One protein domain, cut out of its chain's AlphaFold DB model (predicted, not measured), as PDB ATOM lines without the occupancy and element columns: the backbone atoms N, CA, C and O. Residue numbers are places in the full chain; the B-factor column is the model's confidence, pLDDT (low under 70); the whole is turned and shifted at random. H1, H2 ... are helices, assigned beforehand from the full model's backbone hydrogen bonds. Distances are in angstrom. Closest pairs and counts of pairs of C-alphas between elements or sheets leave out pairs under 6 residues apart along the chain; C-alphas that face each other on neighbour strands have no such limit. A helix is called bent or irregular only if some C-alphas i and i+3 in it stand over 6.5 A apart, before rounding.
ATOM      1  N   GLN A 105       9.614 -56.515  12.532       84.00
ATOM      2  CA  GLN A 105      10.827 -56.010  11.880       84.00
ATOM      3  C   GLN A 105      11.881 -55.559  12.900       84.00
ATOM      4  O   GLN A 105      13.075 -55.647  12.618       84.00
ATOM      5  N   VAL A 106      11.454 -55.116  14.087       85.81
ATOM      6  CA  VAL A 106      12.341 -54.564  15.120       85.81
ATOM      7  C   VAL A 106      13.420 -55.557  15.573       85.81
ATOM      8  O   VAL A 106      14.536 -55.138  15.866       85.81
ATOM      9  N   TYR A 107      13.122 -56.861  15.528       87.88
ATOM     10  CA  TYR A 107      14.038 -57.957  15.876       87.88
ATOM     11  C   TYR A 107      15.136 -58.203  14.835       87.88
ATOM     12  O   TYR A 107      16.126 -58.870  15.113       87.88
ATOM     13  N   ARG A 108      14.956 -57.711  13.608       85.62
ATOM     14  CA  ARG A 108      15.922 -57.861  12.509       85.62
ATOM     15  C   ARG A 108      16.676 -56.573  12.204       85.62
ATOM     16  O   ARG A 108      17.559 -56.584  11.353       85.62
ATOM     17  N   ASP A 109      16.315 -55.471  12.855       84.12
ATOM     18  CA  ASP A 109      16.934 -54.173  12.623       84.12
ATOM     19  C   ASP A 109      18.162 -54.007  13.540       84.12
ATOM     20  O   ASP A 109      17.997 -53.889  14.759       84.12
ATOM     21  N   PRO A 110      19.397 -53.974  12.995       85.94
ATOM     22  CA  PRO A 110      20.604 -53.810  13.803       85.94
ATOM     23  C   PRO A 110      20.598 -52.497  14.599       85.94
ATOM     24  O   PRO A 110      21.147 -52.448  15.698       85.94
ATOM     25  N   LYS A 111      19.910 -51.454  14.109       85.75
ATOM     26  CA  LYS A 111      19.839 -50.152  14.790       85.75
ATOM     27  C   LYS A 111      19.093 -50.216  16.118       85.75
ATOM     28  O   LYS A 111      19.394 -49.435  17.019       85.75
ATOM     29  N   THR A 112      18.140 -51.139  16.258       90.06
ATOM     30  CA  THR A 112      17.447 -51.380  17.529       90.06
ATOM     31  C   THR A 112      18.444 -51.828  18.591       90.06
ATOM     32  O   THR A 112      18.453 -51.290  19.694       90.06
ATOM     33  N   TYR A 113      19.321 -52.771  18.245       91.62
ATOM     34  CA  TYR A 113      20.324 -53.306  19.163       91.62
ATOM     35  C   TYR A 113      21.422 -52.287  19.471       91.62
ATOM     36  O   TYR A 113      21.839 -52.187  20.620       91.62
ATOM     37  N   SER A 114      21.837 -51.476  18.493       92.38
ATOM     38  CA  SER A 114      22.764 -50.365  18.746       92.38
ATOM     39  C   SER A 114      22.156 -49.304  19.670       92.38
ATOM     40  O   SER A 114      22.832 -48.839  20.584       92.38
ATOM     41  N   SER A 115      20.868 -48.980  19.500       93.56
ATOM     42  CA  SER A 115      20.144 -48.063  20.397       93.56
ATOM     43  C   SER A 115      19.973 -48.658  21.796       93.56
ATOM     44  O   SER A 115      20.125 -47.953  22.788       93.56
ATOM     45  N   LEU A 116      19.707 -49.963  21.891       94.81
ATOM     46  CA  LEU A 116      19.631 -50.664  23.170       94.81
ATOM     47  C   LEU A 116      20.972 -50.617  23.901       94.81
ATOM     48  O   LEU A 116      21.028 -50.276  25.078       94.81
ATOM     49  N   PHE A 117      22.049 -50.947  23.188       95.50
ATOM     50  CA  PHE A 117      23.401 -50.894  23.723       95.50
ATOM     51  C   PHE A 117      23.759 -49.480  24.174       95.50
ATOM     52  O   PHE A 117      24.290 -49.315  25.269       95.50
ATOM     53  N   TYR A 118      23.390 -48.465  23.386       94.69
ATOM     54  CA  TYR A 118      23.529 -47.068  23.780       94.69
ATOM     55  C   TYR A 118      22.814 -46.789  25.107       94.69
ATOM     56  O   TYR A 118      23.470 -46.339  26.033       94.69
ATOM     57  N   MET A 119      21.528 -47.133  25.251       95.19
ATOM     58  CA  MET A 119      20.766 -46.887  26.489       95.19
ATOM     59  C   MET A 119      21.382 -47.555  27.726       95.19
ATOM     60  O   MET A 119      21.317 -46.996  28.820       95.19
ATOM     61  N   LEU A 120      21.989 -48.733  27.561       95.19
ATOM     62  CA  LEU A 120      22.713 -49.403  28.641       95.19
ATOM     63  C   LEU A 120      24.041 -48.696  28.962       95.19
ATOM     64  O   LEU A 120      24.401 -48.546  30.128       95.19
ATOM     65  N   LEU A 121      24.748 -48.232  27.930       95.50
ATOM     66  CA  LEU A 121      26.008 -47.502  28.046       95.50
ATOM     67  C   LEU A 121      25.821 -46.093  28.638       95.50
ATOM     68  O   LEU A 121      26.701 -45.633  29.368       95.50
ATOM     69  N   THR A 122      24.680 -45.433  28.385       94.25
ATOM     70  CA  THR A 122      24.403 -44.050  28.821       94.25
ATOM     71  C   THR A 122      24.460 -43.888  30.336       94.25
ATOM     72  O   THR A 122      24.802 -42.815  30.818       94.25
ATOM     73  N   LEU A 123      24.170 -44.930  31.122       96.88
ATOM     74  CA  LEU A 123      24.339 -44.847  32.574       96.88
ATOM     75  C   LEU A 123      25.815 -44.656  32.950       96.88
ATOM     76  O   LEU A 123      26.143 -43.774  33.740       96.88
ATOM     77  N   ALA A 124      26.708 -45.456  32.364       96.06
ATOM     78  CA  ALA A 124      28.135 -45.375  32.643       96.06
ATOM     79  C   ALA A 124      28.729 -44.048  32.144       96.06
ATOM     80  O   ALA A 124      29.426 -43.367  32.898       96.06
ATOM     81  N   THR A 125      28.422 -43.644  30.905       95.38
ATOM     82  CA  THR A 125      28.898 -42.359  30.366       95.38
ATOM     83  C   THR A 125      28.277 -41.175  31.102       95.38
ATOM     84  O   THR A 125      28.979 -40.213  31.404       95.38
ATOM     85  N   GLY A 126      27.006 -41.268  31.492       95.50
ATOM     86  CA  GLY A 126      26.307 -40.234  32.245       95.50
ATOM     87  C   GLY A 126      26.882 -39.997  33.634       95.50
ATOM     88  O   GLY A 126      27.030 -38.841  34.024       95.50
ATOM     89  N   ILE A 127      27.297 -41.050  34.346       97.12
ATOM     90  CA  ILE A 127      28.041 -40.913  35.607       97.12
ATOM     91  C   ILE A 127      29.355 -40.163  35.367       97.12
ATOM     92  O   ILE A 127      29.625 -39.179  36.051       97.12
ATOM     93  N   ILE A 128      30.146 -40.580  34.372       96.81
ATOM     94  CA  ILE A 128      31.439 -39.949  34.062       96.81
ATOM     95  C   ILE A 128      31.252 -38.460  33.746       96.81
ATOM     96  O   ILE A 128      31.934 -37.616  34.329       96.81
ATOM     97  N   TYR A 129      30.315 -38.124  32.858       95.62
ATOM     98  CA  TYR A 129      30.079 -36.748  32.421       95.62
ATOM     99  C   TYR A 129      29.531 -35.866  33.534       95.62
ATOM    100  O   TYR A 129      30.027 -34.756  33.724       95.62
ATOM    101  N   PHE A 130      28.563 -36.360  34.303       97.12
ATOM    102  CA  PHE A 130      28.006 -35.617  35.425       97.12
ATOM    103  C   PHE A 130      29.058 -35.363  36.499       97.12
ATOM    104  O   PHE A 130      29.251 -34.218  36.911       97.12
ATOM    105  N   THR A 131      29.777 -36.407  36.927       97.56
ATOM    106  CA  THR A 131      30.828 -36.268  37.937       97.56
ATOM    107  C   THR A 131      31.891 -35.291  37.459       97.56
ATOM    108  O   THR A 131      32.250 -34.389  38.212       97.56
ATOM    109  N   TRP A 132      32.351 -35.397  36.211       97.12
ATOM    110  CA  TRP A 132      33.346 -34.480  35.661       97.12
ATOM    111  C   TRP A 132      32.849 -33.031  35.601       97.12
ATOM    112  O   TRP A 132      33.546 -32.125  36.052       97.12
ATOM    113  N   ALA A 133      31.635 -32.801  35.095       95.88
ATOM    114  CA  ALA A 133      31.061 -31.464  34.979       95.88
ATOM    115  C   ALA A 133      30.865 -30.803  36.350       95.88
ATOM    116  O   ALA A 133      31.285 -29.663  36.547       95.88
ATOM    117  N   VAL A 134      30.280 -31.517  37.316       96.75
ATOM    118  CA  VAL A 134      30.009 -30.980  38.658       96.75
ATOM    119  C   VAL A 134      31.305 -30.744  39.428       96.75
ATOM    120  O   VAL A 134      31.480 -29.673  40.011       96.75
ATOM    121  N   THR A 135      32.234 -31.704  39.417       96.81
ATOM    122  CA  THR A 135      33.518 -31.561  40.124       96.81
ATOM    123  C   THR A 135      34.390 -30.487  39.490       96.81
ATOM    124  O   THR A 135      34.894 -29.622  40.201       96.81
ATOM    125  N   GLY A 136      34.523 -30.482  38.164       95.88
ATOM    126  CA  GLY A 136      35.311 -29.500  37.432       95.88
ATOM    127  C   GLY A 136      34.776 -28.079  37.578       95.88
ATOM    128  O   GLY A 136      35.558 -27.161  37.837       95.88
ATOM    129  N   LEU A 137      33.453 -27.889  37.522       94.69
ATOM    130  CA  LEU A 137      32.839 -26.583  37.761       94.69
ATOM    131  C   LEU A 137      33.022 -26.136  39.220       94.69
ATOM    132  O   LEU A 137      33.431 -25.002  39.461       94.69
ATOM    133  N   SER A 138      32.803 -27.033  40.188       96.44
ATOM    134  CA  SER A 138      32.981 -26.729  41.617       96.44
ATOM    135  C   SER A 138      34.431 -26.357  41.948       96.44
ATOM    136  O   SER A 138      34.674 -25.363  42.632       96.44
ATOM    137  N   MET A 139      35.404 -27.107  41.418       96.31
ATOM    138  CA  MET A 139      36.831 -26.802  41.561       96.31
ATOM    139  C   MET A 139      37.196 -25.486  40.878       96.31
ATOM    140  O   MET A 139      37.956 -24.708  41.442       96.31
ATOM    141  N   SER A 140      36.633 -25.196  39.702       94.50
ATOM    142  CA  SER A 140      36.898 -23.939  38.994       94.50
ATOM    143  C   SER A 140      36.433 -22.724  39.791       94.50
ATOM    144  O   SER A 140      37.168 -21.747  39.896       94.50
ATOM    145  N   VAL A 141      35.244 -22.798  40.397       93.81
ATOM    146  CA  VAL A 141      34.728 -21.739  41.277       93.81
ATOM    147  C   VAL A 141      35.594 -21.609  42.532       93.81
ATOM    148  O   VAL A 141      35.969 -20.499  42.898       93.81
ATOM    149  N   GLY A 142      35.976 -22.725  43.161       93.81
ATOM    150  CA  GLY A 142      36.847 -22.710  44.340       93.81
ATOM    151  C   GLY A 142      38.246 -22.153  44.054       93.81
ATOM    152  O   GLY A 142      38.787 -21.376  44.839       93.81
ATOM    153  N   PHE A 143      38.824 -22.498  42.903       95.12
ATOM    154  CA  PHE A 143      40.138 -22.018  42.486       95.12
ATOM    155  C   PHE A 143      40.106 -20.626  41.867       95.12
ATOM    156  O   PHE A 143      41.176 -20.058  41.689       95.12
ATOM    157  N   ALA A 144      38.938 -20.038  41.592       91.44
ATOM    158  CA  ALA A 144      38.838 -18.697  41.011       91.44
ATOM    159  C   ALA A 144      39.538 -17.615  41.858       91.44
ATOM    160  O   ALA A 144      39.997 -16.615  41.316       91.44
ATOM    161  N   ILE A 145      39.652 -17.829  43.174       92.62
ATOM    162  CA  ILE A 145      40.360 -16.938  44.111       92.62
ATOM    163  C   ILE A 145      41.890 -17.116  44.015       92.62
ATOM    164  O   ILE A 145      42.659 -16.234  44.393       92.62
ATOM    165  N   LEU A 146      42.355 -18.260  43.508       93.69
ATOM    166  CA  LEU A 146      43.767 -18.599  43.369       93.69
ATOM    167  C   LEU A 146      44.319 -18.143  42.012       93.69
ATOM    168  O   LEU A 146      43.622 -18.133  40.999       93.69
ATOM    169  N   ILE A 147      45.628 -17.884  41.961       91.00
ATOM    170  CA  ILE A 147      46.340 -17.500  40.725       91.00
ATOM    171  C   ILE A 147      46.187 -18.570  39.627       91.00
ATOM    172  O   ILE A 147      46.100 -18.251  38.442       91.00
ATOM    173  N   PHE A 148      46.095 -19.847  40.011       90.81
ATOM    174  CA  PHE A 148      45.944 -20.968  39.077       90.81
ATOM    175  C   PHE A 148      44.487 -21.265  38.679       90.81
ATOM    176  O   PHE A 148      44.258 -22.176  37.882       90.81
ATOM    177  N   GLY A 149      43.508 -20.497  39.175       91.25
ATOM    178  CA  GLY A 149      42.091 -20.692  38.862       91.25
ATOM    179  C   GLY A 149      41.774 -20.577  37.381       91.25
ATOM    180  O   GLY A 149      41.123 -21.455  36.820       91.25
ATOM    181  N   VAL A 150      42.290 -19.532  36.728       89.50
ATOM    182  CA  VAL A 150      42.079 -19.320  35.290       89.50
ATOM    183  C   VAL A 150      42.709 -20.454  34.464       89.50
ATOM    184  O   VAL A 150      41.974 -21.073  33.696       89.50
ATOM    185  N   PRO A 151      44.003 -20.813  34.626       90.81
ATOM    186  CA  PRO A 151      44.579 -21.973  33.940       90.81
ATOM    187  C   PRO A 151      43.791 -23.273  34.138       90.81
ATOM    188  O   PRO A 151      43.549 -23.993  33.170       90.81
ATOM    189  N   PHE A 152      43.355 -23.559  35.371       94.31
ATOM    190  CA  PHE A 152      42.561 -24.748  35.669       94.31
ATOM    191  C   PHE A 152      41.213 -24.728  34.947       94.31
ATOM    192  O   PHE A 152      40.854 -25.711  34.301       94.31
ATOM    193  N   PHE A 153      40.491 -23.607  35.006       92.25
ATOM    194  CA  PHE A 153      39.209 -23.458  34.325       92.25
ATOM    195  C   PHE A 153      39.356 -23.667  32.816       92.25
ATOM    196  O   PHE A 153      38.582 -24.408  32.220       92.25
ATOM    197  N   LEU A 154      40.386 -23.092  32.187       90.75
ATOM    198  CA  LEU A 154      40.633 -23.295  30.756       90.75
ATOM    199  C   LEU A 154      40.915 -24.764  30.417       90.75
ATOM    200  O   LEU A 154      40.405 -25.266  29.414       90.75
ATOM    201  N   LEU A 155      41.681 -25.466  31.258       92.06
ATOM    202  CA  LEU A 155      41.939 -26.900  31.105       92.06
ATOM    203  C   LEU A 155      40.643 -27.708  31.257       92.06
ATOM    204  O   LEU A 155      40.345 -28.565  30.422       92.06
ATOM    205  N   PHE A 156      39.832 -27.393  32.267       94.06
ATOM    206  CA  PHE A 156      38.516 -27.996  32.456       94.06
ATOM    207  C   PHE A 156      37.628 -27.786  31.222       94.06
ATOM    208  O   PHE A 156      37.115 -28.755  30.665       94.06
ATOM    209  N   MET A 157      37.523 -26.568  30.698       91.38
ATOM    210  CA  MET A 157      36.726 -26.301  29.498       91.38
ATOM    211  C   MET A 157      37.261 -27.023  28.253       91.38
ATOM    212  O   MET A 157      36.480 -27.521  27.438       91.38
ATOM    213  N   ALA A 158      38.584 -27.159  28.115       88.69
ATOM    214  CA  ALA A 158      39.183 -27.970  27.058       88.69
ATOM    215  C   ALA A 158      38.805 -29.458  27.192       88.69
ATOM    216  O   ALA A 158      38.464 -30.099  26.196       88.69
ATOM    217  N   SER A 159      38.789 -29.998  28.415       91.69
ATOM    218  CA  SER A 159      38.360 -31.379  28.670       91.69
ATOM    219  C   SER A 159      36.871 -31.601  28.369       91.69
ATOM    220  O   SER A 159      36.517 -32.613  27.769       91.69
ATOM    221  N   VAL A 160      36.004 -30.629  28.680       91.06
ATOM    222  CA  VAL A 160      34.569 -30.668  28.343       91.06
ATOM    223  C   VAL A 160      34.372 -30.803  26.833       91.06
ATOM    224  O   VAL A 160      33.578 -31.625  26.372       91.06
ATOM    225  N   ARG A 161      35.154 -30.059  26.041       86.69
ATOM    226  CA  ARG A 161      35.138 -30.185  24.578       86.69
ATOM    227  C   ARG A 161      35.568 -31.579  24.127       86.69
ATOM    228  O   ARG A 161      34.895 -32.156  23.279       86.69
ATOM    229  N   LEU A 162      36.622 -32.149  24.712       87.69
ATOM    230  CA  LEU A 162      37.067 -33.507  24.379       87.69
ATOM    231  C   LEU A 162      35.963 -34.545  24.629       87.69
ATOM    232  O   LEU A 162      35.662 -35.344  23.746       87.69
ATOM    233  N   PHE A 163      35.306 -34.494  25.786       89.75
ATOM    234  CA  PHE A 163      34.198 -35.398  26.092       89.75
ATOM    235  C   PHE A 163      32.999 -35.200  25.158       89.75
ATOM    236  O   PHE A 163      32.373 -36.183  24.772       89.75
ATOM    237  N   SER A 164      32.711 -33.967  24.729       86.69
ATOM    238  CA  SER A 164      31.647 -33.717  23.745       86.69
ATOM    239  C   SER A 164      31.930 -34.368  22.384       86.69
ATOM    240  O   SER A 164      31.004 -34.848  21.733       86.69
ATOM    241  N   LEU A 165      33.203 -34.452  21.976       86.62
ATOM    242  CA  LEU A 165      33.610 -35.160  20.758       86.62
ATOM    243  C   LEU A 165      33.466 -36.674  20.918       86.62
ATOM    244  O   LEU A 165      32.992 -37.343  20.001       86.62
ATOM    245  N   VAL A 166      33.848 -37.208  22.082       89.88
ATOM    246  CA  VAL A 166      33.664 -38.630  22.405       89.88
ATOM    247  C   VAL A 166      32.181 -38.995  22.350       89.88
ATOM    248  O   VAL A 166      31.827 -39.952  21.669       89.88
ATOM    249  N   GLU A 167      31.311 -38.208  22.983       90.50
ATOM    250  CA  GLU A 167      29.868 -38.465  22.963       90.50
ATOM    251  C   GLU A 167      29.281 -38.316  21.556       90.50
ATOM    252  O   GLU A 167      28.539 -39.185  21.101       90.50
ATOM    253  N   GLY A 168      29.678 -37.276  20.813       88.62
ATOM    254  CA  GLY A 168      29.294 -37.118  19.410       88.62
ATOM    255  C   GLY A 168      29.666 -38.343  18.567       88.62
ATOM    256  O   GLY A 168      28.872 -38.792  17.743       88.62
ATOM    257  N   ARG A 169      30.830 -38.953  18.826       89.25
ATOM    258  CA  ARG A 169      31.273 -40.175  18.147       89.25
ATOM    259  C   ARG A 169      30.478 -41.409  18.560       89.25
ATOM    260  O   ARG A 169      30.139 -42.214  17.698       89.25
ATOM    261  N   ILE A 170      30.179 -41.563  19.850       90.06
ATOM    262  CA  ILE A 170      29.329 -42.651  20.358       90.06
ATOM    263  C   ILE A 170      27.953 -42.581  19.685       90.06
ATOM    264  O   ILE A 170      27.450 -43.597  19.208       90.06
ATOM    265  N   ILE A 171      27.382 -41.382  19.569       89.44
ATOM    266  CA  ILE A 171      26.087 -41.140  18.925       89.44
ATOM    267  C   ILE A 171      26.148 -41.393  17.414       89.44
ATOM    268  O   ILE A 171      25.278 -42.081  16.881       89.44
ATOM    269  N   GLU A 172      27.181 -40.905  16.720       88.56
ATOM    270  CA  GLU A 172      27.366 -41.151  15.282       88.56
ATOM    271  C   GLU A 172      27.468 -42.655  14.988       88.56
ATOM    272  O   GLU A 172      26.831 -43.151  14.061       88.56
ATOM    273  N   VAL A 173      28.215 -43.402  15.809       88.12
ATOM    274  CA  VAL A 173      28.444 -44.841  15.612       88.12
ATOM    275  C   VAL A 173      27.231 -45.685  16.009       88.12
ATOM    276  O   VAL A 173      26.865 -46.603  15.277       88.12
ATOM    277  N   LEU A 174      26.609 -45.412  17.161       88.31
ATOM    278  CA  LEU A 174      25.544 -46.264  17.705       88.31
ATOM    279  C   LEU A 174      24.145 -45.855  17.240       88.31
ATOM    280  O   LEU A 174      23.292 -46.718  17.042       88.31
ATOM    281  N   LEU A 175      23.892 -44.560  17.060       87.38
ATOM    282  CA  LEU A 175      22.573 -44.043  16.680       87.38
ATOM    283  C   LEU A 175      22.509 -43.672  15.191       87.38
ATOM    284  O   LEU A 175      21.418 -43.599  14.620       87.38
ATOM    285  N   GLY A 176      23.664 -43.512  14.534       81.56
ATOM    286  CA  GLY A 176      23.749 -43.185  13.111       81.56
ATOM    287  C   GLY A 176      23.355 -41.744  12.791       81.56
ATOM    288  O   GLY A 176      23.064 -41.450  11.631       81.56
ATOM    289  N   GLU A 177      23.294 -40.868  13.798       82.94
ATOM    290  CA  GLU A 177      23.031 -39.443  13.607       82.94
ATOM    291  C   GLU A 177      24.338 -38.733  13.257       82.94
ATOM    292  O   GLU A 177      25.336 -38.863  13.969       82.94
ATOM    293  N   ARG A 178      24.346 -37.987  12.151       78.50
ATOM    294  CA  ARG A 178      25.570 -37.340  11.693       78.50
ATOM    295  C   ARG A 178      25.949 -36.183  12.616       78.50
ATOM    296  O   ARG A 178      25.177 -35.240  12.793       78.50
ATOM    297  N   MET A 179      27.165 -36.258  13.149       80.88
ATOM    298  CA  MET A 179      27.785 -35.221  13.971       80.88
ATOM    299  C   MET A 179      28.929 -34.544  13.198       80.88
ATOM    300  O   MET A 179      29.583 -35.211  12.391       80.88
ATOM    301  N   PRO A 180      29.189 -33.240  13.420       70.00
ATOM    302  CA  PRO A 180      30.328 -32.552  12.826       70.00
ATOM    303  C   PRO A 180      31.625 -33.194  13.304       70.00
ATOM    304  O   PRO A 180      31.777 -33.492  14.492       70.00
ATOM    305  N   ARG A 181      32.570 -33.387  12.388       69.25
ATOM    306  CA  ARG A 181      33.832 -34.075  12.689       69.25
ATOM    307  C   ARG A 181      34.933 -33.101  13.067       69.25
ATOM    308  O   ARG A 181      35.895 -33.500  13.724       69.25
ATOM    309  N   ARG A 182      34.795 -31.833  12.668       66.38
ATOM    310  CA  ARG A 182      35.824 -30.815  12.876       66.38
ATOM    311  C   ARG A 182      35.445 -29.832  13.989       66.38
ATOM    312  O   ARG A 182      34.308 -29.347  14.026       66.38
ATOM    313  N   PRO A 183      36.368 -29.535  14.926       63.84
ATOM    314  CA  PRO A 183      36.144 -28.507  15.934       63.84
ATOM    315  C   PRO A 183      36.041 -27.143  15.255       63.84
ATOM    316  O   PRO A 183      36.775 -26.867  14.321       63.84
ATOM    317  N   GLN A 184      35.177 -26.257  15.737       62.72
ATOM    318  CA  GLN A 184      35.138 -24.889  15.219       62.72
ATOM    319  C   GLN A 184      36.396 -24.150  15.690       62.72
ATOM    320  O   GLN A 184      36.678 -24.094  16.890       62.72
ATOM    321  N   ARG A 185      37.173 -23.607  14.751       57.19
ATOM    322  CA  ARG A 185      38.359 -22.806  15.056       57.19
ATOM    323  C   ARG A 185      38.289 -21.522  14.251       57.19
ATOM    324  O   ARG A 185      38.498 -21.546  13.050       57.19
ATOM    325  N   VAL A 186      38.048 -20.404  14.926       57.28
ATOM    326  CA  VAL A 186      38.230 -19.086  14.319       57.28
ATOM    327  C   VAL A 186      39.726 -18.773  14.369       57.28
ATOM    328  O   VAL A 186      40.319 -18.594  15.439       57.28
ATOM    329  N   ALA A 187      40.389 -18.816  13.215       56.62
ATOM    330  CA  ALA A 187      41.820 -18.543  13.125       56.62
ATOM    331  C   ALA A 187      42.116 -17.033  13.268       56.62
ATOM    332  O   ALA A 187      41.294 -16.182  12.934       56.62
ATOM    333  N   GLY A 188      43.304 -16.690  13.784       62.81
ATOM    334  CA  GLY A 188      43.766 -15.301  13.957       62.81
ATOM    335  C   GLY A 188      43.432 -14.635  15.298       62.81
ATOM    336  O   GLY A 188      43.893 -13.528  15.544       62.81
ATOM    337  N   GLN A 189      42.695 -15.304  16.187       70.81
ATOM    338  CA  GLN A 189      42.372 -14.750  17.503       70.81
ATOM    339  C   GLN A 189      43.533 -14.844  18.498       70.81
ATOM    340  O   GLN A 189      44.185 -15.892  18.641       70.81
ATOM    341  N   THR A 190      43.717 -13.771  19.261       81.62
ATOM    342  CA  THR A 190      44.563 -13.753  20.456       81.62
ATOM    343  C   THR A 190      44.042 -14.740  21.509       81.62
ATOM    344  O   THR A 190      42.870 -15.121  21.517       81.62
ATOM    345  N   LEU A 191      44.904 -15.176  22.438       79.88
ATOM    346  CA  LEU A 191      44.476 -16.055  23.538       79.88
ATOM    347  C   LEU A 191      43.330 -15.435  24.353       79.88
ATOM    348  O   LEU A 191      42.424 -16.152  24.765       79.88
ATOM    349  N   MET A 192      43.337 -14.111  24.532       82.38
ATOM    350  CA  MET A 192      42.286 -13.399  25.257       82.38
ATOM    351  C   MET A 192      40.947 -13.424  24.510       82.38
ATOM    352  O   MET A 192      39.911 -13.688  25.116       82.38
ATOM    353  N   GLU A 193      40.957 -13.207  23.192       82.38
ATOM    354  CA  GLU A 193      39.751 -13.294  22.358       82.38
ATOM    355  C   GLU A 193      39.167 -14.706  22.358       82.38
ATOM    356  O   GLU A 193      37.962 -14.848  22.535       82.38
ATOM    357  N   LYS A 194      40.011 -15.744  22.295       78.62
ATOM    358  CA  LYS A 194      39.571 -17.147  22.389       78.62
ATOM    359  C   LYS A 194      38.885 -17.457  23.714       78.62
ATOM    360  O   LYS A 194      37.885 -18.170  23.742       78.62
ATOM    361  N   ILE A 195      39.430 -16.946  24.821       83.19
ATOM    362  CA  ILE A 195      38.842 -17.131  26.153       83.19
ATOM    363  C   ILE A 195      37.505 -16.394  26.237       83.19
ATOM    364  O   ILE A 195      36.520 -16.965  26.704       83.19
ATOM    365  N   LYS A 196      37.453 -15.148  25.750       85.12
ATOM    366  CA  LYS A 196      36.232 -14.339  25.736       85.12
ATOM    367  C   LYS A 196      35.141 -14.978  24.878       85.12
ATOM    368  O   LYS A 196      34.007 -15.079  25.337       85.12
ATOM    369  N   GLU A 197      35.476 -15.429  23.672       83.06
ATOM    370  CA  GLU A 197      34.545 -16.121  22.782       83.06
ATOM    371  C   GLU A 197      34.046 -17.409  23.435       83.06
ATOM    372  O   GLU A 197      32.842 -17.594  23.543       83.06
ATOM    373  N   MET A 198      34.939 -18.245  23.975       82.12
ATOM    374  CA  MET A 198      34.548 -19.477  24.665       82.12
ATOM    375  C   MET A 198      33.576 -19.221  25.825       82.12
ATOM    376  O   MET A 198      32.625 -19.980  25.988       82.12
ATOM    377  N   LEU A 199      33.818 -18.192  26.639       83.75
ATOM    378  CA  LEU A 199      32.972 -17.856  27.789       83.75
ATOM    379  C   LEU A 199      31.618 -17.260  27.386       83.75
ATOM    380  O   LEU A 199      30.621 -17.488  28.072       83.75
ATOM    381  N   THR A 200      31.595 -16.492  26.297       83.81
ATOM    382  CA  THR A 200      30.385 -15.820  25.793       83.81
ATOM    383  C   THR A 200      29.548 -16.750  24.912       83.81
ATOM    384  O   THR A 200      28.348 -16.539  24.756       83.81
ATOM    385  N   ASP A 201      30.160 -17.794  24.348       82.06
ATOM    386  CA  ASP A 201      29.479 -18.778  23.521       82.06
ATOM    387  C   ASP A 201      28.471 -19.585  24.348       82.06
ATOM    388  O   ASP A 201      28.815 -20.314  25.285       82.06
ATOM    389  N   TRP A 202      27.203 -19.483  23.957       81.38
ATOM    390  CA  TRP A 202      26.095 -20.232  24.539       81.38
ATOM    391  C   TRP A 202      26.349 -21.746  24.529       81.38
ATOM    392  O   TRP A 202      25.986 -22.442  25.481       81.38
ATOM    393  N   ARG A 203      27.042 -22.262  23.504       77.12
ATOM    394  CA  ARG A 203      27.325 -23.696  23.341       77.12
ATOM    395  C   ARG A 203      28.163 -24.273  24.478       77.12
ATOM    396  O   ARG A 203      28.002 -25.431  24.871       77.12
ATOM    397  N   THR A 204      29.081 -23.473  25.003       82.62
ATOM    398  CA  THR A 204      29.931 -23.859  26.126       82.62
ATOM    399  C   THR A 204      29.079 -24.240  27.338       82.62
ATOM    400  O   THR A 204      29.305 -25.270  27.978       82.62
ATOM    401  N   TRP A 205      28.038 -23.453  27.596       87.38
ATOM    402  CA  TRP A 205      27.112 -23.661  28.698       87.38
ATOM    403  C   TRP A 205      26.107 -24.776  28.406       87.38
ATOM    404  O   TRP A 205      25.872 -25.612  29.277       87.38
ATOM    405  N   THR A 206      25.579 -24.874  27.180       87.56
ATOM    406  CA  THR A 206      24.681 -25.987  26.820       87.56
ATOM    407  C   THR A 206      25.380 -27.339  26.877       87.56
ATOM    408  O   THR A 206      24.753 -28.314  27.278       87.56
ATOM    409  N   THR A 207      26.675 -27.410  26.554       89.06
ATOM    410  CA  THR A 207      27.463 -28.650  26.663       89.06
ATOM    411  C   THR A 207      27.595 -29.095  28.123       89.06
ATOM    412  O   THR A 207      27.426 -30.276  28.422       89.06
ATOM    413  N   LEU A 208      27.833 -28.162  29.051       91.62
ATOM    414  CA  LEU A 208      27.861 -28.459  30.489       91.62
ATOM    415  C   LEU A 208      26.490 -28.899  31.011       91.62
ATOM    416  O   LEU A 208      26.400 -29.880  31.748       91.62
ATOM    417  N   VAL A 209      25.420 -28.212  30.601       91.94
ATOM    418  CA  VAL A 209      24.042 -28.594  30.950       91.94
ATOM    419  C   VAL A 209      23.719 -29.987  30.413       91.94
ATOM    420  O   VAL A 209      23.154 -30.802  31.135       91.94
ATOM    421  N   TYR A 210      24.125 -30.292  29.182       91.75
ATOM    422  CA  TYR A 210      23.971 -31.613  28.581       91.75
ATOM    423  C   TYR A 210      24.720 -32.694  29.370       91.75
ATOM    424  O   TYR A 210      24.136 -33.725  29.697       91.75
ATOM    425  N   MET A 211      25.975 -32.450  29.760       93.56
ATOM    426  CA  MET A 211      26.742 -33.370  30.609       93.56
ATOM    427  C   MET A 211      26.103 -33.589  31.979       93.56
ATOM    428  O   MET A 211      26.092 -34.710  32.482       93.56
ATOM    429  N   ALA A 212      25.545 -32.539  32.581       94.69
ATOM    430  CA  ALA A 212      24.817 -32.664  33.835       94.69
ATOM    431  C   ALA A 212      23.501 -33.448  33.651       94.69
ATOM    432  O   ALA A 212      23.147 -34.281  34.482       94.69
ATOM    433  N   ALA A 213      22.794 -33.231  32.539       94.94
ATOM    434  CA  ALA A 213      21.559 -33.937  32.202       94.94
ATOM    435  C   ALA A 213      21.786 -35.408  31.813       94.94
ATOM    436  O   ALA A 213      20.862 -36.217  31.893       94.94
ATOM    437  N   MET A 214      23.005 -35.782  31.427       94.12
ATOM    438  CA  MET A 214      23.326 -37.145  31.011       94.12
ATOM    439  C   MET A 214      23.166 -38.186  32.117       94.12
ATOM    440  O   MET A 214      22.790 -39.315  31.823       94.12
ATOM    441  N   LEU A 215      23.370 -37.829  33.387       96.56
ATOM    442  CA  LEU A 215      23.116 -38.754  34.493       96.56
ATOM    443  C   LEU A 215      21.622 -39.085  34.665       96.56
ATOM    444  O   LEU A 215      21.284 -40.267  34.603       96.56
ATOM    445  N   PRO A 216      20.702 -38.116  34.858       97.12
ATOM    446  CA  PRO A 216      19.283 -38.440  34.993       97.12
ATOM    447  C   PRO A 216      18.713 -39.102  33.732       97.12
ATOM    448  O   PRO A 216      17.916 -40.034  33.850       97.12
ATOM    449  N   LEU A 217      19.155 -38.691  32.536       94.50
ATOM    450  CA  LEU A 217      18.779 -39.359  31.286       94.50
ATOM    451  C   LEU A 217      19.315 -40.793  31.225       94.50
ATOM    452  O   LEU A 217      18.559 -41.707  30.910       94.50
ATOM    453  N   GLY A 218      20.582 -41.007  31.581       95.75
ATOM    454  CA  GLY A 218      21.208 -42.324  31.618       95.75
ATOM    455  C   GLY A 218      20.524 -43.274  32.593       95.75
ATOM    456  O   GLY A 218      20.265 -44.418  32.233       95.75
ATOM    457  N   ILE A 219      20.140 -42.795  33.782       97.44
ATOM    458  CA  ILE A 219      19.334 -43.564  34.740       97.44
ATOM    459  C   ILE A 219      17.985 -43.930  34.116       97.44
ATOM    460  O   ILE A 219      17.625 -45.103  34.095       97.44
ATOM    461  N   ALA A 220      17.256 -42.958  33.560       97.00
ATOM    462  CA  ALA A 220      15.949 -43.212  32.957       97.00
ATOM    463  C   ALA A 220      16.027 -44.235  31.809       97.00
ATOM    464  O   ALA A 220      15.234 -45.176  31.760       97.00
ATOM    465  N   TYR A 221      17.001 -44.081  30.908       95.38
ATOM    466  CA  TYR A 221      17.204 -44.973  29.768       95.38
ATOM    467  C   TYR A 221      17.622 -46.373  30.205       95.38
ATOM    468  O   TYR A 221      17.006 -47.349  29.776       95.38
ATOM    469  N   PHE A 222      18.622 -46.476  31.079       97.12
ATOM    470  CA  PHE A 222      19.099 -47.755  31.586       97.12
ATOM    471  C   PHE A 222      17.997 -48.486  32.342       97.12
ATOM    472  O   PHE A 222      17.718 -49.640  32.033       97.12
ATOM    473  N   THR A 223      17.329 -47.822  33.290       97.81
ATOM    474  CA  THR A 223      16.258 -48.437  34.077       97.81
ATOM    475  C   THR A 223      15.141 -48.912  33.165       97.81
ATOM    476  O   THR A 223      14.730 -50.060  33.289       97.81
ATOM    477  N   PHE A 224      14.687 -48.095  32.212       97.00
ATOM    478  CA  PHE A 224      13.642 -48.498  31.274       97.00
ATOM    479  C   PHE A 224      14.058 -49.710  30.428       97.00
ATOM    480  O   PHE A 224      13.328 -50.699  30.366       97.00
ATOM    481  N   ALA A 225      15.236 -49.659  29.798       96.25
ATOM    482  CA  ALA A 225      15.676 -50.717  28.898       96.25
ATOM    483  C   ALA A 225      15.975 -52.015  29.658       96.25
ATOM    484  O   ALA A 225      15.528 -53.086  29.255       96.25
ATOM    485  N   PHE A 226      16.683 -51.920  30.784       97.44
ATOM    486  CA  PHE A 226      17.052 -53.066  31.603       97.44
ATOM    487  C   PHE A 226      15.822 -53.721  32.235       97.44
ATOM    488  O   PHE A 226      15.618 -54.919  32.057       97.44
ATOM    489  N   THR A 227      14.957 -52.956  32.911       97.00
ATOM    490  CA  THR A 227      13.755 -53.531  33.543       97.00
ATOM    491  C   THR A 227      12.791 -54.088  32.503       97.00
ATOM    492  O   THR A 227      12.336 -55.221  32.647       97.00
ATOM    493  N   GLY A 228      12.541 -53.350  31.416       96.44
ATOM    494  CA  GLY A 228      11.668 -53.791  30.335       96.44
ATOM    495  C   GLY A 228      12.145 -55.093  29.693       96.44
ATOM    496  O   GLY A 228      11.339 -56.002  29.484       96.44
ATOM    497  N   LEU A 229      13.450 -55.225  29.431       96.12
ATOM    498  CA  LEU A 229      14.023 -56.459  28.897       96.12
ATOM    499  C   LEU A 229      13.938 -57.615  29.885       96.12
ATOM    500  O   LEU A 229      13.459 -58.682  29.513       96.12
ATOM    501  N   ILE A 230      14.381 -57.411  31.128       96.81
ATOM    502  CA  ILE A 230      14.410 -58.471  32.139       96.81
ATOM    503  C   ILE A 230      12.998 -58.992  32.410       96.81
ATOM    504  O   ILE A 230      12.787 -60.200  32.355       96.81
ATOM    505  N   VAL A 231      12.013 -58.110  32.603       95.44
ATOM    506  CA  VAL A 231      10.611 -58.510  32.811       95.44
ATOM    507  C   VAL A 231      10.075 -59.280  31.605       95.44
ATOM    508  O   VAL A 231       9.493 -60.350  31.766       95.44
ATOM    509  N   SER A 232      10.317 -58.784  30.389       96.25
ATOM    510  CA  SER A 232       9.820 -59.433  29.172       96.25
ATOM    511  C   SER A 232      10.437 -60.817  28.954       96.25
ATOM    512  O   SER A 232       9.737 -61.755  28.569       96.25
ATOM    513  N   VAL A 233      11.736 -60.968  29.229       95.38
ATOM    514  CA  VAL A 233      12.440 -62.256  29.156       95.38
ATOM    515  C   VAL A 233      11.924 -63.204  30.233       95.38
ATOM    516  O   VAL A 233      11.559 -64.330  29.907       95.38
ATOM    517  N   ILE A 234      11.814 -62.755  31.488       93.81
ATOM    518  CA  ILE A 234      11.290 -63.582  32.582       93.81
ATOM    519  C   ILE A 234       9.878 -64.070  32.258       93.81
ATOM    520  O   ILE A 234       9.613 -65.252  32.415       93.81
ATOM    521  N   PHE A 235       8.988 -63.217  31.747       94.12
ATOM    522  CA  PHE A 235       7.622 -63.622  31.392       94.12
ATOM    523  C   PHE A 235       7.583 -64.583  30.201       94.12
ATOM    524  O   PHE A 235       6.809 -65.537  30.204       94.12
ATOM    525  N   THR A 236       8.452 -64.382  29.207       95.25
ATOM    526  CA  THR A 236       8.556 -65.279  28.045       95.25
ATOM    527  C   THR A 236       9.046 -66.671  28.450       95.25
ATOM    528  O   THR A 236       8.561 -67.674  27.930       95.25
ATOM    529  N   PHE A 237       9.995 -66.743  29.385       94.12
ATOM    530  CA  PHE A 237      10.611 -67.993  29.833       94.12
ATOM    531  C   PHE A 237      10.046 -68.522  31.159       94.12
ATOM    532  O   PHE A 237      10.492 -69.570  31.620       94.12
ATOM    533  N   ALA A 238       9.039 -67.872  31.745       92.06
ATOM    534  CA  ALA A 238       8.414 -68.248  33.016       92.06
ATOM    535  C   ALA A 238       8.054 -69.745  33.128       92.06
ATOM    536  O   ALA A 238       8.470 -70.367  34.109       92.06
ATOM    537  N   PRO A 239       7.364 -70.374  32.149       90.31
ATOM    538  CA  PRO A 239       7.028 -71.797  32.252       90.31
ATOM    539  C   PRO A 239       8.267 -72.704  32.207       90.31
ATOM    540  O   PRO A 239       8.284 -73.763  32.831       90.31
ATOM    541  N   ILE A 240       9.321 -72.294  31.497       90.94
ATOM    542  CA  ILE A 240      10.584 -73.037  31.431       90.94
ATOM    543  C   ILE A 240      11.320 -72.909  32.769       90.94
ATOM    544  O   ILE A 240      11.755 -73.911  33.327       90.94
ATOM    545  N   LEU A 241      11.412 -71.698  33.319       90.56
ATOM    546  CA  LEU A 241      12.071 -71.440  34.600       90.56
ATOM    547  C   LEU A 241      11.408 -72.209  35.752       90.56
ATOM    548  O   LEU A 241      12.114 -72.841  36.532       90.56
ATOM    549  N   GLN A 242      10.072 -72.229  35.808       88.88
ATOM    550  CA  GLN A 242       9.329 -72.991  36.818       88.88
ATOM    551  C   GLN A 242       9.487 -74.507  36.644       88.88
ATOM    552  O   GLN A 242       9.484 -75.242  37.624       88.88
ATOM    553  N   TYR A 243       9.633 -74.991  35.406       88.19
ATOM    554  CA  TYR A 243       9.849 -76.416  35.149       88.19
ATOM    555  C   TYR A 243      11.205 -76.905  35.684       88.19
ATOM    556  O   TYR A 243      11.302 -78.011  36.206       88.19
ATOM    557  N   PHE A 244      12.256 -76.087  35.553       88.69
ATOM    558  CA  PHE A 244      13.611 -76.450  35.984       88.69
ATOM    559  C   PHE A 244      13.924 -76.086  37.438       88.69
ATOM    560  O   PHE A 244      14.855 -76.648  38.014       88.69
ATOM    561  N   SER A 245      13.179 -75.155  38.031       85.06
ATOM    562  CA  SER A 245      13.382 -74.714  39.407       85.06
ATOM    563  C   SER A 245      12.057 -74.606  40.147       85.06
ATOM    564  O   SER A 245      11.240 -73.733  39.862       85.06
ATOM    565  N   ASN A 246      11.900 -75.435  41.179       77.75
ATOM    566  CA  ASN A 246      10.763 -75.357  42.100       77.75
ATOM    567  C   ASN A 246      10.760 -74.066  42.941       77.75
ATOM    568  O   ASN A 246       9.734 -73.730  43.532       77.75
ATOM    569  N   GLU A 247      11.891 -73.349  42.994       81.50
ATOM    570  CA  GLU A 247      12.014 -72.052  43.671       81.50
ATOM    571  C   GLU A 247      11.504 -70.892  42.810       81.50
ATOM    572  O   GLU A 247      11.162 -69.832  43.333       81.50
ATOM    573  N   PHE A 248      11.423 -71.074  41.487       83.69
ATOM    574  CA  PHE A 248      10.879 -70.052  40.605       83.69
ATOM    575  C   PHE A 248       9.349 -70.108  40.631       83.69
ATOM    576  O   PHE A 248       8.711 -70.856  39.891       83.69
ATOM    577  N   GLN A 249       8.757 -69.293  41.501       83.19
ATOM    578  CA  GLN A 249       7.312 -69.137  41.616       83.19
ATOM    579  C   GLN A 249       6.936 -67.668  41.464       83.19
ATOM    580  O   GLN A 249       7.532 -66.787  42.086       83.19
ATOM    581  N   ILE A 250       5.932 -67.400  40.633       83.81
ATOM    582  CA  ILE A 250       5.406 -66.050  40.438       83.81
ATOM    583  C   ILE A 250       4.198 -65.902  41.348       83.81
ATOM    584  O   ILE A 250       3.228 -66.648  41.225       83.81
ATOM    585  N   ASN A 251       4.277 -64.952  42.272       85.00
ATOM    586  CA  ASN A 251       3.218 -64.662  43.221       85.00
ATOM    587  C   ASN A 251       2.371 -63.473  42.733       85.00
ATOM    588  O   ASN A 251       2.903 -62.405  42.425       85.00
ATOM    589  N   LEU A 252       1.057 -63.665  42.661       79.44
ATOM    590  CA  LEU A 252       0.048 -62.637  42.445       79.44
ATOM    591  C   LEU A 252      -0.542 -62.238  43.804       79.44
ATOM    592  O   LEU A 252      -1.223 -63.026  44.455       79.44
ATOM    593  N   ASN A 253      -0.334 -60.979  44.192       82.62
ATOM    594  CA  ASN A 253      -0.989 -60.321  45.331       82.62
ATOM    595  C   ASN A 253      -0.707 -60.899  46.737       82.62
ATOM    596  O   ASN A 253      -1.470 -60.632  47.656       82.62
ATOM    597  N   GLY A 254       0.378 -61.643  46.936       79.56
ATOM    598  CA  GLY A 254       0.819 -62.171  48.235       79.56
ATOM    599  C   GLY A 254       0.369 -63.606  48.507       79.56
ATOM    600  O   GLY A 254       1.168 -64.405  48.990       79.56
ATOM    601  N   ASP A 255      -0.845 -63.969  48.098       82.69
ATOM    602  CA  ASP A 255      -1.493 -65.218  48.535       82.69
ATOM    603  C   ASP A 255      -1.629 -66.283  47.436       82.69
ATOM    604  O   ASP A 255      -1.969 -67.432  47.722       82.69
ATOM    605  N   TYR A 256      -1.377 -65.926  46.174       84.69
ATOM    606  CA  TYR A 256      -1.590 -66.818  45.038       84.69
ATOM    607  C   TYR A 256      -0.311 -67.012  44.230       84.69
ATOM    608  O   TYR A 256       0.261 -66.046  43.737       84.69
ATOM    609  N   TYR A 257       0.121 -68.255  44.036       86.50
ATOM    610  CA  TYR A 257       1.247 -68.580  43.161       86.50
ATOM    611  C   TYR A 257       0.728 -69.175  41.856       86.50
ATOM    612  O   TYR A 257      -0.077 -70.106  41.891       86.50
ATOM    613  N   LEU A 258       1.196 -68.663  40.713       85.38
ATOM    614  CA  LEU A 258       0.779 -69.206  39.423       85.38
ATOM    615  C   LEU A 258       1.229 -70.656  39.276       85.38
ATOM    616  O   LEU A 258       2.401 -71.006  39.472       85.38
ATOM    617  N   THR A 259       0.288 -71.487  38.843       87.00
ATOM    618  CA  THR A 259       0.588 -72.856  38.437       87.00
ATOM    619  C   THR A 259       1.311 -72.874  37.087       87.00
ATOM    620  O   THR A 259       1.286 -71.912  36.317       87.00
ATOM    621  N   TRP A 260       1.954 -73.999  36.767       87.19
ATOM    622  CA  TRP A 260       2.675 -74.148  35.499       87.19
ATOM    623  C   TRP A 260       1.817 -73.866  34.248       87.19
ATOM    624  O   TRP A 260       2.276 -73.116  33.382       87.19
ATOM    625  N   PRO A 261       0.562 -74.355  34.141       87.06
ATOM    626  CA  PRO A 261      -0.316 -74.007  33.022       87.06
ATOM    627  C   PRO A 261      -0.670 -72.516  32.953       87.06
ATOM    628  O   PRO A 261      -0.783 -71.965  31.863       87.06
ATOM    629  N   GLU A 262      -0.825 -71.846  34.094       86.94
ATOM    630  CA  GLU A 262      -1.142 -70.413  34.142       86.94
ATOM    631  C   GLU A 262       0.037 -69.553  33.687       86.94
ATOM    632  O   GLU A 262      -0.159 -68.547  33.006       86.94
ATOM    633  N   ASN A 263       1.268 -69.989  33.963       88.62
ATOM    634  CA  ASN A 263       2.474 -69.327  33.469       88.62
ATOM    635  C   ASN A 263       2.583 -69.325  31.935       88.62
ATOM    636  O   ASN A 263       3.260 -68.460  31.378       88.62
ATOM    637  N   LEU A 264       1.875 -70.211  31.220       90.25
ATOM    638  CA  LEU A 264       1.798 -70.144  29.755       90.25
ATOM    639  C   LEU A 264       1.114 -68.858  29.267       90.25
ATOM    640  O   LEU A 264       1.436 -68.378  28.181       90.25
ATOM    641  N   LEU A 265       0.219 -68.264  30.066       90.88
ATOM    642  CA  LEU A 265      -0.437 -66.994  29.736       90.88
ATOM    643  C   LEU A 265       0.526 -65.799  29.815       90.88
ATOM    644  O   LEU A 265       0.289 -64.779  29.168       90.88
ATOM    645  N   LEU A 266       1.635 -65.926  30.551       91.88
ATOM    646  CA  LEU A 266       2.666 -64.888  30.635       91.88
ATOM    647  C   LEU A 266       3.543 -64.832  29.384       91.88
ATOM    648  O   LEU A 266       4.062 -63.767  29.060       91.88
ATOM    649  N   VAL A 267       3.663 -65.934  28.641       94.06
ATOM    650  CA  VAL A 267       4.476 -66.007  27.419       94.06
ATOM    651  C   VAL A 267       4.064 -64.961  26.373       94.06
ATOM    652  O   VAL A 267       4.920 -64.169  25.972       94.06
ATOM    653  N   PRO A 268       2.789 -64.875  25.929       94.69
ATOM    654  CA  PRO A 268       2.386 -63.839  24.980       94.69
ATOM    655  C   PRO A 268       2.574 -62.429  25.550       94.69
ATOM    656  O   PRO A 268       2.942 -61.521  24.807       94.69
ATOM    657  N   LEU A 269       2.389 -62.242  26.861       93.75
ATOM    658  CA  LEU A 269       2.574 -60.953  27.526       93.75
ATOM    659  C   LEU A 269       4.050 -60.522  27.528       93.75
ATOM    660  O   LEU A 269       4.356 -59.366  27.241       93.75
ATOM    661  N   GLY A 270       4.966 -61.468  27.751       94.75
ATOM    662  CA  GLY A 270       6.409 -61.279  27.631       94.75
ATOM    663  C   GLY A 270       6.844 -60.956  26.202       94.75
ATOM    664  O   GLY A 270       7.617 -60.023  25.999       94.75
ATOM    665  N   ILE A 271       6.296 -61.642  25.195       94.38
ATOM    666  CA  ILE A 271       6.597 -61.367  23.777       94.38
ATOM    667  C   ILE A 271       6.097 -59.974  23.367       94.38
ATOM    668  O   ILE A 271       6.823 -59.225  22.705       94.38
ATOM    669  N   ILE A 272       4.876 -59.604  23.771       94.69
ATOM    670  CA  ILE A 272       4.310 -58.271  23.520       94.69
ATOM    671  C   ILE A 272       5.153 -57.201  24.222       94.69
ATOM    672  O   ILE A 272       5.526 -56.214  23.586       94.69
ATOM    673  N   GLY A 273       5.501 -57.417  25.494       94.44
ATOM    674  CA  GLY A 273       6.371 -56.532  26.268       94.44
ATOM    675  C   GLY A 273       7.731 -56.337  25.601       94.44
ATOM    676  O   GLY A 273       8.144 -55.201  25.373       94.44
ATOM    677  N   LEU A 274       8.376 -57.426  25.174       94.94
ATOM    678  CA  LEU A 274       9.672 -57.385  24.498       94.94
ATOM    679  C   LEU A 274       9.583 -56.582  23.201       94.94
ATOM    680  O   LEU A 274      10.414 -55.715  22.934       94.94
ATOM    681  N   THR A 275       8.547 -56.850  22.407       94.56
ATOM    682  CA  THR A 275       8.307 -56.141  21.152       94.56
ATOM    683  C   THR A 275       8.133 -54.645  21.413       94.56
ATOM    684  O   THR A 275       8.763 -53.829  20.739       94.56
ATOM    685  N   LEU A 276       7.318 -54.271  22.401       94.50
ATOM    686  CA  LEU A 276       7.066 -52.879  22.769       94.50
ATOM    687  C   LEU A 276       8.350 -52.174  23.224       94.50
ATOM    688  O   LEU A 276       8.656 -51.088  22.728       94.50
ATOM    689  N   VAL A 277       9.125 -52.806  24.109       95.31
ATOM    690  CA  VAL A 277      10.403 -52.276  24.611       95.31
ATOM    691  C   VAL A 277      11.355 -51.997  23.455       95.31
ATOM    692  O   VAL A 277      11.895 -50.900  23.374       95.31
ATOM    693  N   LEU A 278      11.511 -52.926  22.510       94.75
ATOM    694  CA  LEU A 278      12.408 -52.737  21.367       94.75
ATOM    695  C   LEU A 278      11.983 -51.569  20.457       94.75
ATOM    696  O   LEU A 278      12.836 -50.822  19.974       94.75
ATOM    697  N   HIS A 279      10.680 -51.349  20.250       93.19
ATOM    698  CA  HIS A 279      10.211 -50.177  19.498       93.19
ATOM    699  C   HIS A 279      10.477 -48.872  20.243       93.19
ATOM    700  O   HIS A 279      10.907 -47.891  19.632       93.19
ATOM    701  N   LEU A 280      10.240 -48.861  21.554       93.19
ATOM    702  CA  LEU A 280      10.488 -47.692  22.391       93.19
ATOM    703  C   LEU A 280      11.981 -47.369  22.459       93.19
ATOM    704  O   LEU A 280      12.346 -46.214  22.280       93.19
ATOM    705  N   VAL A 281      12.849 -48.372  22.596       93.88
ATOM    706  CA  VAL A 281      14.311 -48.219  22.538       93.88
ATOM    707  C   VAL A 281      14.745 -47.544  21.239       93.88
ATOM    708  O   VAL A 281      15.514 -46.583  21.258       93.88
ATOM    709  N   ARG A 282      14.215 -47.996  20.098       90.81
ATOM    710  CA  ARG A 282      14.508 -47.382  18.798       90.81
ATOM    711  C   ARG A 282      14.058 -45.921  18.742       90.81
ATOM    712  O   ARG A 282      14.789 -45.076  18.230       90.81
ATOM    713  N   LEU A 283      12.857 -45.626  19.239       91.44
ATOM    714  CA  LEU A 283      12.312 -44.269  19.260       91.44
ATOM    715  C   LEU A 283      13.145 -43.350  20.162       91.44
ATOM    716  O   LEU A 283      13.517 -42.258  19.741       91.44
ATOM    717  N   VAL A 284      13.501 -43.810  21.362       92.12
ATOM    718  CA  VAL A 284      14.343 -43.065  22.307       92.12
ATOM    719  C   VAL A 284      15.724 -42.802  21.715       92.12
ATOM    720  O   VAL A 284      16.177 -41.661  21.761       92.12
ATOM    721  N   GLY A 285      16.359 -43.796  21.084       88.94
ATOM    722  CA  GLY A 285      17.648 -43.612  20.409       88.94
ATOM    723  C   GLY A 285      17.599 -42.520  19.334       88.94
ATOM    724  O   GLY A 285      18.457 -41.642  19.292       88.94
ATOM    725  N   GLN A 286      16.545 -42.495  18.513       87.44
ATOM    726  CA  GLN A 286      16.359 -41.447  17.500       87.44
ATOM    727  C   GLN A 286      16.132 -40.060  18.112       87.44
ATOM    728  O   GLN A 286      16.669 -39.069  17.616       87.44
ATOM    729  N   LEU A 287      15.321 -39.973  19.169       90.19
ATOM    730  CA  LEU A 287      15.062 -38.710  19.860       90.19
ATOM    731  C   LEU A 287      16.326 -38.175  20.535       90.19
ATOM    732  O   LEU A 287      16.606 -36.982  20.436       90.19
ATOM    733  N   HIS A 288      17.109 -39.053  21.163       89.19
ATOM    734  CA  HIS A 288      18.349 -38.670  21.821       89.19
ATOM    735  C   HIS A 288      19.394 -38.172  20.818       89.19
ATOM    736  O   HIS A 288      19.970 -37.108  21.027       89.19
ATOM    737  N   GLY A 289      19.579 -38.871  19.690       85.44
ATOM    738  CA  GLY A 289      20.490 -38.423  18.630       85.44
ATOM    739  C   GLY A 289      20.159 -37.010  18.135       85.44
ATOM    740  O   GLY A 289      21.046 -36.163  18.028       85.44
ATOM    741  N   LYS A 290      18.868 -36.710  17.932       86.81
ATOM    742  CA  LYS A 290      18.401 -35.366  17.552       86.81
ATOM    743  C   LYS A 290      18.638 -34.320  18.640       86.81
ATOM    744  O   LYS A 290      19.065 -33.213  18.324       86.81
ATOM    745  N   LEU A 291      18.365 -34.659  19.901       86.31
ATOM    746  CA  LEU A 291      18.602 -33.772  21.042       86.31
ATOM    747  C   LEU A 291      20.087 -33.421  21.157       86.31
ATOM    748  O   LEU A 291      20.435 -32.247  21.265       86.31
ATOM    749  N   ALA A 292      20.960 -34.420  21.058       83.75
ATOM    750  CA  ALA A 292      22.397 -34.213  21.084       83.75
ATOM    751  C   ALA A 292      22.858 -33.353  19.904       83.75
ATOM    752  O   ALA A 292      23.615 -32.409  20.102       83.75
ATOM    753  N   LYS A 293      22.352 -33.602  18.689       82.62
ATOM    754  CA  LYS A 293      22.692 -32.783  17.519       82.62
ATOM    755  C   LYS A 293      22.283 -31.326  17.718       82.62
ATOM    756  O   LYS A 293      23.073 -30.434  17.446       82.62
ATOM    757  N   HIS A 294      21.087 -31.078  18.242       83.00
ATOM    758  CA  HIS A 294      20.612 -29.719  18.500       83.00
ATOM    759  C   HIS A 294      21.444 -28.984  19.563       83.00
ATOM    760  O   HIS A 294      21.673 -27.785  19.442       83.00
ATOM    761  N   LEU A 295      21.906 -29.688  20.600       78.69
ATOM    762  CA  LEU A 295      22.680 -29.084  21.688       78.69
ATOM    763  C   LEU A 295      24.176 -28.945  21.373       78.69
ATOM    764  O   LEU A 295      24.826 -28.046  21.910       78.69
ATOM    765  N   LEU A 296      24.720 -29.829  20.530       73.31
ATOM    766  CA  LEU A 296      26.150 -29.912  20.222       73.31
ATOM    767  C   LEU A 296      26.525 -29.280  18.874       73.31
ATOM    768  O   LEU A 296      27.696 -28.955  18.677       73.31
ATOM    769  N   VAL A 297      25.577 -29.093  17.951       71.19
ATOM    770  CA  VAL A 297      25.818 -28.514  16.619       71.19
ATOM    771  C   VAL A 297      25.169 -27.141  16.522       71.19
ATOM    772  O   VAL A 297      24.018 -26.950  16.905       71.19
ATOM    773  N   LYS A 298      25.904 -26.166  15.982       62.69
ATOM    774  CA  LYS A 298      25.365 -24.828  15.729       62.69
ATOM    775  C   LYS A 298      24.347 -24.924  14.590       62.69
ATOM    776  O   LYS A 298      24.709 -25.339  13.493       62.69
ATOM    777  N   SER A 299      23.093 -24.549  14.843       48.75
ATOM    778  CA  SER A 299      22.130 -24.326  13.761       48.75
ATOM    779  C   SER A 299      22.647 -23.174  12.909       48.75
ATOM    780  O   SER A 299      22.937 -22.105  13.446       48.75
ATOM    781  N   SER A 300      22.792 -23.400  11.608       40.41
ATOM    782  CA  SER A 300      23.032 -22.353  10.618       40.41
ATOM    783  C   SER A 300      21.809 -21.438  10.623       40.41
ATOM    784  O   SER A 300      20.764 -21.787  10.081       40.41
ATOM    785  N   ALA A 301      21.913 -20.318  11.323       31.69
ATOM    786  CA  ALA A 301      21.020 -19.178  11.215       31.69
ATOM    787  C   ALA A 301      21.897 -17.932  11.119       31.69
ATOM    788  O   ALA A 301      22.933 -17.899  11.831       31.69
TER     789      ALA A 301
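This is residues 105 to 301 of the 301 residues of the protein "Sensor protein" of Permianibacter aggregans (UniProt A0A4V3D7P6). Two long helices, H5 and H7, run side by side in opposite ways and make the long axis of the domain, while a long helical hairpin, H2 and H3, crosses this pair at a steep angle. H4 sits at one end of the long axis, near the beginning of H5, and the short H6 with the loop of residues 245 to 259 sits at the other end. The printed part has 197 residues with seven named helices, in the order H1 to H7 along the chain, and no named strand; the class is all helix. The whole is loose, with a radius of gyration of the C-alphas of 23.1 A, and its outline is a rod spanning 76 by 37 by 24 A.

H1 is residues 105 to 108, with C-alpha 105 at (10.827, -56.010, 11.880). H2, residues 110 to 143, is 47.1 A long from first to last C-alpha. It has a kink of 40 degrees near residue 122 and is neither bent nor irregular, but only just: C-alphas 120 and 123 are 6.2 A apart. H3, residues 149 to 174, is 37.1 A long and begins at C-alpha 149 at (42.091, -20.692, 38.862). H4 is residues 191 to 200. H5, residues 202 to 244, is the longest helix, at 58.7 A. It is irregular, with C-alphas 236 and 239 standing 7.9 A apart, and has a kink of 63 degrees near residue 237. H6 is residues 260 to 263. H7, residues 266 to 296, is 43.4 A long and ends at C-alpha 296 at (26.150, -29.912, 20.222).

H5 and H7 are the hubs, touching four other helices each. They touch each other at a shallow tilt of 11 degrees, opposite ways, with the closest C-alphas, those of Ser 232 and Gly 270, 4.2 A apart. H2, H3 and H5 form a bundle, a group of helices packed together. H2 and H3 are a helical hairpin at a shallow tilt of 4 degrees, opposite ways; their closest C-alphas, Phe 143 and Gly 149, are 4.3 A apart. H2 touches residues 208 to 226 of H5 at a steep tilt of 41 degrees, closest at the C-alphas of Leu 123 and Gly 218, 4.1 A apart. With residues 111 to 119 alone, H2 touches H7, closest at the C-alphas of Ser 115 and Gly 285, 5.1 A apart. H3 touches H7 with residues 164 to 171 alone, closest at the C-alphas of Ile 171 and Gly 289, 6.2 A apart. H3 also touches H5, closest at the C-alphas of Ser 164 and Thr 207, 7.2 A apart. H4 is close to H3 but not clearly touching it: the C-alphas of Leu 154 and Ile 195 are 7.9 A apart. H1 touches H7, closest at the C-alphas of Val 106 and Leu 278, 6.5 A apart. H6 touches H5, closest at the C-alphas of Pro 239 and Asn 263, 5.3 A apart, while H6 and H7 meet only through their link. H4 is apart from H2 and from H7. Every O i to N i+4 pair is within hydrogen-bond range in H3, H4 and H7, against 28 of 30 in H2 and 35 of 39 in H5; H1 and H6 are too short for such a pair.

The two C-alphas farthest apart are those of Thr 190 and Pro 261, at 76.2 A. The printed part has no cut and ends at Ala 301, the chain's last residue. The links from H3 to H4, 16 residues, and from H5 to H6, 15 residues, are long; in the latter, residues 251 to 252 pair with residues 256 to 257, antiparallel. The mean pLDDT of the printed part is 87.9, and residues 181 to 188 and 298 to 301 are under 70.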